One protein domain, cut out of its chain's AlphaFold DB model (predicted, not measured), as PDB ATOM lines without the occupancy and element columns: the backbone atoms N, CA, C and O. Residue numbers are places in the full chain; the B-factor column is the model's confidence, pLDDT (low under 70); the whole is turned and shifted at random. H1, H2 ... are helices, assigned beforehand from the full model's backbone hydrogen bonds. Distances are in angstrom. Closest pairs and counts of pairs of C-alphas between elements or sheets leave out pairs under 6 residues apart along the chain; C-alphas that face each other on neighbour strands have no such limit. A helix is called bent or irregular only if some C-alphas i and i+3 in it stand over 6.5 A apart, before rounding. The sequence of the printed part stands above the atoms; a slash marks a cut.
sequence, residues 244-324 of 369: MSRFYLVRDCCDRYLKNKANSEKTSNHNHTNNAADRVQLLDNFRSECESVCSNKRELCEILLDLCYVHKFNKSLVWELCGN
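AT A GLANCE: This is residues 244 to 324 of the 369 residues of an uncharacterized protein of Lachnospiraceae bacterium (UniProt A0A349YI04). Two helical hairpins make this model: a long one of H1 and H2, whose helices run side by side in opposite directions, and a short one of H3 and H4, set steeply across the long one near the end where H1 begins and H2 ends. The long hairpin makes the longest axis, and its link, residues 272 to 275, lies at the end away from H3 and H4. The printed part has 81 residues with four named helices, in the order H1, H2, H3, H4, and no named strand; the class is all helix. The whole is compact, with a radius of gyration of the C-alphas of 13.2 A, and elongated in outline, spanning 40 by 21 by 20 A.

IN THESE COORDINATES: H1, residues 244 to 271, is the longest helix; it begins with C-alpha 244 at (388.202, 574.735, 355.450) and measures 40.8 A from first to last C-alpha. H2, residues 276 to 293, measures 26.5 A and begins with C-alpha 276 at (377.978, 549.063, 334.776). H3, residues 297 to 309, measures 17.9 A. H4, residues 315 to 324, measures 14.8 A and ends with C-alpha 324 at (368.899, 567.358, 343.065). H4 is irregular: C-alphas 321 and 324 are 8.1 A apart.

HOW THE PARTS SIT: H1 and H2 form a helical hairpin and touch at a shallow tilt of 16 degrees, opposite ways; their closest C-alphas are those of Val 250 and Cys 290, 6.0 A apart. H3 touches residues 247 to 251 of H1 alone, at a steep tilt of 65 degrees, the same way, with the C-alphas of Phe 247 and Ile 303 closest at 5.9 A. H2 and H3 only just touch, and only at the corner by their link, with 3 pairs of C-alphas within 8 A; the closest are those of Cys 290 and Leu 300, 7.6 A apart. H3 and H4 form the second helical hairpin and touch at a shallow tilt of 20 degrees, opposite ways, with the C-alphas of Cys 308 and Lys 315 closest at 5.2 A. H4 is close to H2 but not clearly touching: the closest C-alphas, those of Arg 287 and Leu 321, are 6.6 A apart. H1 and H4 are apart. Every O i to N i+4 pair is within hydrogen-bond range in H1, H2 and H3; in H4, 4 of 6 are.

THE WHOLE: The two C-alphas farthest apart are those of Met 244 and His 272, at 41.5 A. The printed part has no cut, and the links H1 to H2, H2 to H3 and H3 to H4 are tight. The mean pLDDT of the printed part is 85.8; residues 267 to 275 are under 70.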
ATOM      1  N   MET A 244     387.079 575.292 356.220       91.94
ATOM      2  CA  MET A 244     388.202 574.735 355.450       91.94
ATOM      3  C   MET A 244     388.566 573.302 355.853       91.94
ATOM      4  O   MET A 244     389.103 572.560 355.033       91.94
ATOM      5  N   SER A 245     388.287 572.882 357.090       92.44
ATOM      6  CA  SER A 245     388.554 571.505 357.513       92.44
ATOM      7  C   SER A 245     387.625 570.524 356.792       92.44
ATOM      8  O   SER A 245     388.090 569.506 356.278       92.44
ATOM      9  N   ARG A 246     386.344 570.880 356.633       91.25
ATOM     10  CA  ARG A 246     385.352 570.126 355.868       91.25
ATOM     11  C   ARG A 246     385.731 570.047 354.402       91.25
ATOM     12  O   ARG A 246     385.678 568.965 353.820       91.25
ATOM     13  N   PHE A 247     386.176 571.169 353.836       93.50
ATOM     14  CA  PHE A 247     386.663 571.228 352.462       93.50
ATOM     15  C   PHE A 247     387.764 570.191 352.204       93.50
ATOM     16  O   PHE A 247     387.668 569.410 351.256       93.50
ATOM     17  N   TYR A 248     388.785 570.135 353.067       93.88
ATOM     18  CA  TYR A 248     389.879 569.175 352.909       93.88
ATOM     19  C   TYR A 248     389.431 567.726 353.108       93.88
ATOM     20  O   TYR A 248     389.855 566.860 352.347       93.88
ATOM     21  N   LEU A 249     388.532 567.453 354.055       94.56
ATOM     22  CA  LEU A 249     388.029 566.094 354.261       94.56
ATOM     23  C   LEU A 249     387.218 565.587 353.054       94.56
ATOM     24  O   LEU A 249     387.391 564.445 352.631       94.56
ATOM     25  N   VAL A 250     386.363 566.431 352.465       93.38
ATOM     26  CA  VAL A 250     385.608 566.080 351.248       93.38
ATOM     27  C   VAL A 250     386.546 565.931 350.051       93.38
ATOM     28  O   VAL A 250     386.389 565.001 349.259       93.38
ATOM     29  N   ARG A 251     387.559 566.796 349.929       93.50
ATOM     30  CA  ARG A 251     388.594 566.665 348.898       93.50
ATOM     31  C   ARG A 251     389.319 565.320 348.995       93.50
ATOM     32  O   ARG A 251     389.502 564.668 347.968       93.50
ATOM     33  N   ASP A 252     389.664 564.876 350.200       93.12
ATOM     34  CA  ASP A 252     390.288 563.568 350.411       93.12
ATOM     35  C   ASP A 252     389.370 562.417 349.962       93.12
ATOM     36  O   ASP A 252     389.848 561.448 349.364       93.12
ATOM     37  N   CYS A 253     388.053 562.523 350.185       92.19
ATOM     38  CA  CYS A 253     387.081 561.577 349.623       92.19
ATOM     39  C   CYS A 253     387.134 561.574 348.084       92.19
ATOM     40  O   CYS A 253     387.209 560.504 347.476       92.19
ATOM     41  N   CYS A 254     387.137 562.752 347.445       89.62
ATOM     42  CA  CYS A 254     387.215 562.876 345.984       89.62
ATOM     43  C   CYS A 254     388.495 562.239 345.424       89.62
ATOM     44  O   CYS A 254     388.443 561.487 344.448       89.62
ATOM     45  N   ASP A 255     389.642 562.493 346.054       90.50
ATOM     46  CA  ASP A 255     390.931 561.941 345.633       90.50
ATOM     47  C   ASP A 255     390.968 560.409 345.765       90.50
ATOM     48  O   ASP A 255     391.499 559.718 344.886       90.50
ATOM     49  N   ARG A 256     390.369 559.845 346.827       89.75
ATOM     50  CA  ARG A 256     390.207 558.386 346.970       89.75
ATOM     51  C   ARG A 256     389.308 557.806 345.886       89.75
ATOM     52  O   ARG A 256     389.678 556.805 345.271       89.75
ATOM     53  N   TYR A 257     388.177 558.445 345.600       89.00
ATOM     54  CA  TYR A 257     387.271 558.010 344.537       89.00
ATOM     55  C   TYR A 257     387.961 557.989 343.168       89.00
ATOM     56  O   TYR A 257     387.887 556.981 342.461       89.00
ATOM     57  N   LEU A 258     388.702 559.044 342.812       86.75
ATOM     58  CA  LEU A 258     389.439 559.099 341.547       86.75
ATOM     59  C   LEU A 258     390.499 557.993 341.440       86.75
ATOM     60  O   LEU A 258     390.626 557.365 340.385       86.75
ATOM     61  N   LYS A 259     391.223 557.703 342.530       87.62
ATOM     62  CA  LYS A 259     392.182 556.586 342.581       87.62
ATOM     63  C   LYS A 259     391.490 555.232 342.393       87.62
ATOM     64  O   LYS A 259     391.959 554.416 341.599       87.62
ATOM     65  N   ASN A 260     390.366 555.006 343.071       86.06
ATOM     66  CA  ASN A 260     389.604 553.758 342.973       86.06
ATOM     67  C   ASN A 260     389.021 553.555 341.569       86.06
ATOM     68  O   ASN A 260     389.129 552.463 341.009       86.06
ATOM     69  N   LYS A 261     388.490 554.622 340.962       84.31
ATOM     70  CA  LYS A 261     387.988 554.615 339.584       84.31
ATOM     71  C   LYS A 261     389.088 554.260 338.581       84.31
ATOM     72  O   LYS A 261     388.905 553.348 337.780       84.31
ATOM     73  N   ALA A 262     390.257 554.896 338.678       84.81
ATOM     74  CA  ALA A 262     391.389 554.601 337.798       84.81
ATOM     75  C   ALA A 262     391.892 553.148 337.938       84.81
ATOM     76  O   ALA A 262     392.280 552.523 336.950       84.81
ATOM     77  N   ASN A 263     391.877 552.589 339.152       83.62
ATOM     78  CA  ASN A 263     392.259 551.193 339.391       83.62
ATOM     79  C   ASN A 263     391.223 550.201 338.828       83.62
ATOM     80  O   ASN A 263     391.598 549.187 338.232       83.62
ATOM     81  N   SER A 264     389.931 550.508 338.965       78.50
ATOM     82  CA  SER A 264     388.839 549.711 338.392       78.50
ATOM     83  C   SER A 264     388.883 549.689 336.858       78.50
ATOM     84  O   SER A 264     388.779 548.621 336.251       78.50
ATOM     85  N   GLU A 265     389.146 550.833 336.219       76.75
ATOM     86  CA  GLU A 265     389.267 550.943 334.757       76.75
ATOM     87  C   GLU A 265     390.465 550.145 334.209       76.75
ATOM     88  O   GLU A 265     390.334 549.435 333.210       76.75
ATOM     89  N   LYS A 266     391.621 550.180 334.890       76.94
ATOM     90  CA  LYS A 266     392.794 549.358 334.527       76.94
ATOM     91  C   LYS A 266     392.496 547.860 334.594       76.94
ATOM     92  O   LYS A 266     392.892 547.119 333.698       76.94
ATOM     93  N   THR A 267     391.787 547.429 335.634       69.50
ATOM     94  CA  THR A 267     391.427 546.018 335.842       69.50
ATOM     95  C   THR A 267     390.409 545.547 334.797       69.50
ATOM     96  O   THR A 267     390.559 544.476 334.213       69.50
ATOM     97  N   SER A 268     389.421 546.388 334.486       64.50
ATOM     98  CA  SER A 268     388.382 546.111 333.486       64.50
ATOM     99  C   SER A 268     388.940 546.009 332.065       64.50
ATOM    100  O   SER A 268     388.559 545.108 331.321       64.50
ATOM    101  N   ASN A 269     389.892 546.875 331.699       63.12
ATOM    102  CA  ASN A 269     390.578 546.804 330.405       63.12
ATOM    103  C   ASN A 269     391.420 545.532 330.254       63.12
ATOM    104  O   ASN A 269     391.539 545.017 329.147       63.12
ATOM    105  N   HIS A 270     391.985 545.016 331.349       64.19
ATOM    106  CA  HIS A 270     392.719 543.751 331.336       64.19
ATOM    107  C   HIS A 270     391.785 542.544 331.154       64.19
ATOM    108  O   HIS A 270     392.146 541.577 330.494       64.19
ATOM    109  N   ASN A 271     390.567 542.629 331.699       64.06
ATOM    110  CA  ASN A 271     389.592 541.538 331.693       64.06
ATOM    111  C   ASN A 271     388.544 541.633 330.562       64.06
ATOM    112  O   ASN A 271     387.708 540.742 330.446       64.06
ATOM    113  N   HIS A 272     388.558 542.689 329.736       59.47
ATOM    114  CA  HIS A 272     387.539 542.980 328.710       59.47
ATOM    115  C   HIS A 272     386.081 542.956 329.223       59.47
ATOM    116  O   HIS A 272     385.145 542.696 328.466       59.47
ATOM    117  N   THR A 273     385.863 543.258 330.502       58.78
ATOM    118  CA  THR A 273     384.534 543.290 331.129       58.78
ATOM    119  C   THR A 273     384.102 544.733 331.361       58.78
ATOM    120  O   THR A 273     384.785 545.469 332.067       58.78
ATOM    121  N   ASN A 274     382.963 545.147 330.802       57.41
ATOM    122  CA  ASN A 274     382.402 546.482 331.017       57.41
ATOM    123  C   ASN A 274     381.221 546.393 331.997       57.41
ATOM    124  O   ASN A 274     380.068 546.283 331.584       57.41
ATOM    125  N   ASN A 275     381.503 546.376 333.302       67.19
ATOM    126  CA  ASN A 275     380.466 546.200 334.320       67.19
ATOM    127  C   ASN A 275     379.916 547.550 334.790       67.19
ATOM    128  O   ASN A 275     380.507 548.245 335.616       67.19
ATOM    129  N   ALA A 276     378.731 547.906 334.293       70.50
ATOM    130  CA  ALA A 276     377.978 549.063 334.776       70.50
ATOM    131  C   ALA A 276     377.669 548.979 336.288       70.50
ATOM    132  O   ALA A 276     377.654 550.007 336.960       70.50
ATOM    133  N   ALA A 277     377.485 547.767 336.826       74.44
ATOM    134  CA  ALA A 277     377.224 547.526 338.247       74.44
ATOM    135  C   ALA A 277     378.372 548.005 339.157       74.44
ATOM    136  O   ALA A 277     378.124 548.672 340.159       74.44
ATOM    137  N   ASP A 278     379.624 547.762 338.759       76.94
ATOM    138  CA  ASP A 278     380.805 548.156 339.540       76.94
ATOM    139  C   ASP A 278     380.932 549.686 339.623       76.94
ATOM    140  O   ASP A 278     381.341 550.239 340.645       76.94
ATOM    141  N   ARG A 279     380.522 550.398 338.561       76.38
ATOM    142  CA  ARG A 279     380.497 551.872 338.541       76.38
ATOM    143  C   ARG A 279     379.456 552.438 339.500       76.38
ATOM    144  O   ARG A 279     379.756 553.416 340.180       76.38
ATOM    145  N   VAL A 280     378.266 551.836 339.551       82.62
ATOM    146  CA  VAL A 280     377.199 552.240 340.484       82.62
ATOM    147  C   VAL A 280     377.670 552.044 341.922       82.62
ATOM    148  O   VAL A 280     377.627 552.982 342.711       82.62
ATOM    149  N   GLN A 281     378.244 550.880 342.234       85.12
ATOM    150  CA  GLN A 281     378.733 550.584 343.580       85.12
ATOM    151  C   GLN A 281     379.868 551.524 344.023       85.12
ATOM    152  O   GLN A 281     379.899 551.971 345.170       85.12
ATOM    153  N   LEU A 282     380.795 551.866 343.121       85.50
ATOM    154  CA  LEU A 282     381.848 552.848 343.405       85.50
ATOM    155  C   LEU A 282     381.280 554.238 343.718       85.50
ATOM    156  O   LEU A 282     381.805 554.920 344.600       85.50
ATOM    157  N   LEU A 283     380.234 554.658 343.003       86.25
ATOM    158  CA  LEU A 283     379.578 555.944 343.234       86.25
ATOM    159  C   LEU A 283     378.807 555.955 344.562       86.25
ATOM    160  O   LEU A 283     378.897 556.933 345.298       86.25
ATOM    161  N   ASP A 284     378.110 554.870 344.899       87.25
ATOM    162  CA  ASP A 284     377.361 554.750 346.158       87.25
ATOM    163  C   ASP A 284     378.286 554.735 347.383       87.25
ATOM    164  O   ASP A 284     378.020 555.409 348.385       87.25
ATOM    165  N   ASN A 285     379.422 554.035 347.291       88.69
ATOM    166  CA  ASN A 285     380.450 554.062 348.332       88.69
ATOM    167  C   ASN A 285     381.009 555.477 348.512       88.69
ATOM    168  O   ASN A 285     381.147 555.957 349.636       88.69
ATOM    169  N   PHE A 286     381.283 556.169 347.404       90.19
ATOM    170  CA  PHE A 286     381.773 557.542 347.442       90.19
ATOM    171  C   PHE A 286     380.750 558.513 348.040       90.19
ATOM    172  O   PHE A 286     381.107 559.319 348.899       90.19
ATOM    173  N   ARG A 287     379.471 558.393 347.661       89.25
ATOM    174  CA  ARG A 287     378.365 559.153 348.261       89.25
ATOM    175  C   ARG A 287     378.332 558.959 349.776       89.25
ATOM    176  O   ARG A 287     378.306 559.941 350.511       89.25
ATOM    177  N   SER A 288     378.409 557.708 350.228       90.19
ATOM    178  CA  SER A 288     378.400 557.360 351.655       90.19
ATOM    179  C   SER A 288     379.604 557.945 352.404       90.19
ATOM    180  O   SER A 288     379.451 558.470 353.507       90.19
ATOM    181  N   GLU A 289     380.800 557.914 351.805       91.69
ATOM    182  CA  GLU A 289     381.992 558.550 352.379       91.69
ATOM    183  C   GLU A 289     381.805 560.066 352.521       91.69
ATOM    184  O   GLU A 289     382.066 560.620 353.590       91.69
ATOM    185  N   CYS A 290     381.323 560.741 351.474       91.19
ATOM    186  CA  CYS A 290     381.077 562.181 351.509       91.19
ATOM    187  C   CYS A 290     380.032 562.568 352.562       91.19
ATOM    188  O   CYS A 290     380.265 563.507 353.320       91.19
ATOM    189  N   GLU A 291     378.923 561.828 352.657       90.50
ATOM    190  CA  GLU A 291     377.862 562.068 353.647       90.50
ATOM    191  C   GLU A 291     378.333 561.810 355.088       90.50
ATOM    192  O   GLU A 291     377.890 562.493 356.013       90.50
ATOM    193  N   SER A 292     379.271 560.875 355.293       92.00
ATOM    194  CA  SER A 292     379.861 560.613 356.616       92.00
ATOM    195  C   SER A 292     380.733 561.769 357.120       92.00
ATOM    196  O   SER A 292     380.814 562.026 358.321       92.00
ATOM    197  N   VAL A 293     381.369 562.485 356.190       92.12
ATOM    198  CA  VAL A 293     382.257 563.615 356.468       92.12
ATOM    199  C   VAL A 293     381.491 564.936 356.517       92.12
ATOM    200  O   VAL A 293     381.818 565.805 357.330       92.12
ATOM    201  N   CYS A 294     380.487 565.101 355.659       92.06
ATOM    202  CA  CYS A 294     379.649 566.288 355.547       92.06
ATOM    203  C   CYS A 294     378.181 565.860 355.404       92.06
ATOM    204  O   CYS A 294     377.699 565.541 354.318       92.06
ATOM    205  N   SER A 295     377.465 565.858 356.527       89.81
ATOM    206  CA  SER A 295     376.063 565.435 356.600       89.81
ATOM    207  C   SER A 295     375.088 566.474 356.035       89.81
ATOM    208  O   SER A 295     373.964 566.139 355.654       89.81
ATOM    209  N   ASN A 296     375.505 567.740 355.952       92.56
ATOM    210  CA  ASN A 296     374.717 568.805 355.349       92.56
ATOM    211  C   ASN A 296     374.859 568.777 353.819       92.56
ATOM    212  O   ASN A 296     375.882 569.152 353.257       92.56
ATOM    213  N   LYS A 297     373.785 568.380 353.131       91.88
ATOM    214  CA  LYS A 297     373.753 568.247 351.665       91.88
ATOM    215  C   LYS A 297     374.013 569.557 350.914       91.88
ATOM    216  O   LYS A 297     374.553 569.511 349.812       91.88
ATOM    217  N   ARG A 298     373.620 570.705 351.482       91.94
ATOM    218  CA  ARG A 298     373.868 572.023 350.874       91.94
ATOM    219  C   ARG A 298     375.336 572.404 351.020       91.94
ATOM    220  O   ARG A 298     375.957 572.748 350.027       91.94
ATOM    221  N   GLU A 299     375.902 572.215 352.207       94.19
ATOM    222  CA  GLU A 299     377.332 572.426 352.473       94.19
ATOM    223  C   GLU A 299     378.225 571.523 351.600       94.19
ATOM    224  O   GLU A 299     379.157 571.996 350.952       94.19
ATOM    225  N   LEU A 300     377.890 570.232 351.492       94.38
ATOM    226  CA  LEU A 300     378.590 569.291 350.614       94.38
ATOM    227  C   LEU A 300     378.532 569.734 349.143       94.38
ATOM    228  O   LEU A 300     379.528 569.634 348.427       94.38
ATOM    229  N   CYS A 301     377.378 570.241 348.693       95.19
ATOM    230  CA  CYS A 301     377.207 570.762 347.340       95.19
ATOM    231  C   CYS A 301     378.102 571.984 347.079       95.19
ATOM    232  O   CYS A 301     378.714 572.053 346.017       95.19
ATOM    233  N   GLU A 302     378.211 572.916 348.029       95.38
ATOM    234  CA  GLU A 302     379.101 574.087 347.932       95.38
ATOM    235  C   GLU A 302     380.562 573.661 347.747       95.38
ATOM    236  O   GLU A 302     381.225 574.087 346.799       95.38
ATOM    237  N   ILE A 303     381.037 572.743 348.595       94.88
ATOM    238  CA  ILE A 303     382.411 572.234 348.542       94.88
ATOM    239  C   ILE A 303     382.688 571.532 347.205       94.88
ATOM    240  O   ILE A 303     383.725 571.762 346.576       94.88
ATOM    241  N   LEU A 304     381.774 570.669 346.749       94.06
ATOM    242  CA  LEU A 304     381.943 569.931 345.493       94.06
ATOM    243  C   LEU A 304     381.895 570.845 344.264       94.06
ATOM    244  O   LEU A 304     382.627 570.591 343.302       94.06
ATOM    245  N   LEU A 305     381.079 571.904 344.286       94.94
ATOM    246  CA  LEU A 305     381.064 572.924 343.237       94.94
ATOM    247  C   LEU A 305     382.430 573.611 343.135       94.94
ATOM    248  O   LEU A 305     382.980 573.682 342.037       94.94
ATOM    249  N   ASP A 306     383.025 574.006 344.260       94.06
ATOM    250  CA  ASP A 306     384.323 574.695 344.275       94.06
ATOM    251  C   ASP A 306     385.459 573.767 343.832       94.06
ATOM    252  O   ASP A 306     386.304 574.138 343.012       94.06
ATOM    253  N   LEU A 307     385.438 572.505 344.265       93.25
ATOM    254  CA  LEU A 307     386.396 571.503 343.794       93.25
ATOM    255  C   LEU A 307     386.294 571.268 342.274       93.25
ATOM    256  O   LEU A 307     387.316 571.208 341.585       93.25
ATOM    257  N   CYS A 308     385.081 571.158 341.726       92.25
ATOM    258  CA  CYS A 308     384.873 570.843 340.308       92.25
ATOM    259  C   CYS A 308     385.075 572.040 339.373       92.25
ATOM    260  O   CYS A 308     385.647 571.882 338.293       92.25
ATOM    261  N   TYR A 309     384.615 573.230 339.761       90.19
ATOM    262  CA  TYR A 309     384.645 574.412 338.897       90.19
ATOM    263  C   TYR A 309     385.898 575.276 339.091       90.19
ATOM    264  O   TYR A 309     386.348 575.865 338.112       90.19
ATOM    265  N   VAL A 310     386.522 575.286 340.279       87.44
ATOM    266  CA  VAL A 310     387.766 576.043 340.540       87.44
ATOM    267  C   VAL A 310     389.002 575.140 340.475       87.44
ATOM    268  O   VAL A 310     389.975 575.457 339.790       87.44
ATOM    269  N   HIS A 311     388.972 573.978 341.134       80.62
ATOM    270  CA  HIS A 311     390.138 573.084 341.253       80.62
ATOM    271  C   HIS A 311     390.214 571.974 340.188       80.62
ATOM    272  O   HIS A 311     391.016 571.048 340.316       80.62
ATOM    273  N   LYS A 312     389.437 572.098 339.102       77.50
ATOM    274  CA  LYS A 312     389.482 571.238 337.901       77.50
ATOM    275  C   LYS A 312     389.188 569.749 338.144       77.50
ATOM    276  O   LYS A 312     389.625 568.905 337.359       77.50
ATOM    277  N   PHE A 313     388.419 569.405 339.177       83.38
ATOM    278  CA  PHE A 313     387.804 568.075 339.249       83.38
ATOM    279  C   PHE A 313     386.755 567.902 338.135       83.38
ATOM    280  O   PHE A 313     386.289 568.867 337.528       83.38
ATOM    281  N   ASN A 314     386.380 566.656 337.828       84.69
ATOM    282  CA  ASN A 314     385.382 566.390 336.792       84.69
ATOM    283  C   ASN A 314     384.008 566.943 337.210       84.69
ATOM    284  O   ASN A 314     383.431 566.491 338.197       84.69
ATOM    285  N   LYS A 315     383.457 567.859 336.404       89.88
ATOM    286  CA  LYS A 315     382.146 568.487 336.621       89.88
ATOM    287  C   LYS A 315     380.989 567.486 336.691       89.88
ATOM    288  O   LYS A 315     379.989 567.792 337.324       89.88
ATOM    289  N   SER A 316     381.096 566.296 336.092       86.94
ATOM    290  CA  SER A 316     380.034 565.283 336.203       86.94
ATOM    291  C   SER A 316     379.823 564.824 337.648       86.94
ATOM    292  O   SER A 316     378.699 564.531 338.037       86.94
ATOM    293  N   LEU A 317     380.880 564.849 338.467       88.00
ATOM    294  CA  LEU A 317     380.862 564.342 339.836       88.00
ATOM    295  C   LEU A 317     379.862 565.091 340.725       88.00
ATOM    296  O   LEU A 317     379.091 564.474 341.457       88.00
ATOM    297  N   VAL A 318     379.849 566.425 340.635       92.12
ATOM    298  CA  VAL A 318     378.935 567.250 341.433       92.12
ATOM    299  C   VAL A 318     377.481 567.083 340.979       92.12
ATOM    300  O   VAL A 318     376.582 567.075 341.815       92.12
ATOM    301  N   TRP A 319     377.238 566.846 339.686       92.94
ATOM    302  CA  TRP A 319     375.898 566.554 339.167       92.94
ATOM    303  C   TRP A 319     375.399 565.159 339.560       92.94
ATOM    304  O   TRP A 319     374.227 565.005 339.898       92.94
ATOM    305  N   GLU A 320     376.278 564.159 339.579       88.56
ATOM    306  CA  GLU A 320     375.954 562.789 339.998       88.56
ATOM    307  C   GLU A 320     375.593 562.708 341.496       88.56
ATOM    308  O   GLU A 320     374.690 561.964 341.890       88.56
ATOM    309  N   LEU A 321     376.263 563.492 342.347       88.94
ATOM    310  CA  LEU A 321     376.029 563.485 343.795       88.94
ATOM    311  C   LEU A 321     374.953 564.472 344.245       88.94
ATOM    312  O   LEU A 321     374.040 564.103 344.992       88.94
ATOM    313  N   CYS A 322     375.064 565.714 343.780       93.12
ATOM    314  CA  CYS A 322     374.312 566.859 344.271       93.12
ATOM    315  C   CYS A 322     373.330 567.421 343.238       93.12
ATOM    316  O   CYS A 322     372.751 568.468 343.497       93.12
ATOM    317  N   GLY A 323     373.076 566.740 342.112       92.69
ATOM    318  CA  GLY A 323     372.180 567.233 341.056       92.69
ATOM    319  C   GLY A 323     370.817 567.709 341.569       92.69
ATOM    320  O   GLY A 323     370.395 568.813 341.248       92.69
ATOM    321  N   ASN A 324     370.173 566.945 342.458       91.81
ATOM    322  CA  ASN A 324     368.899 567.358 343.065       91.81
ATOM    323  C   ASN A 324     369.030 568.642 343.902       91.81
ATOM    324  O   ASN A 324     368.152 569.496 343.845       91.81
TER     325      ASN A 324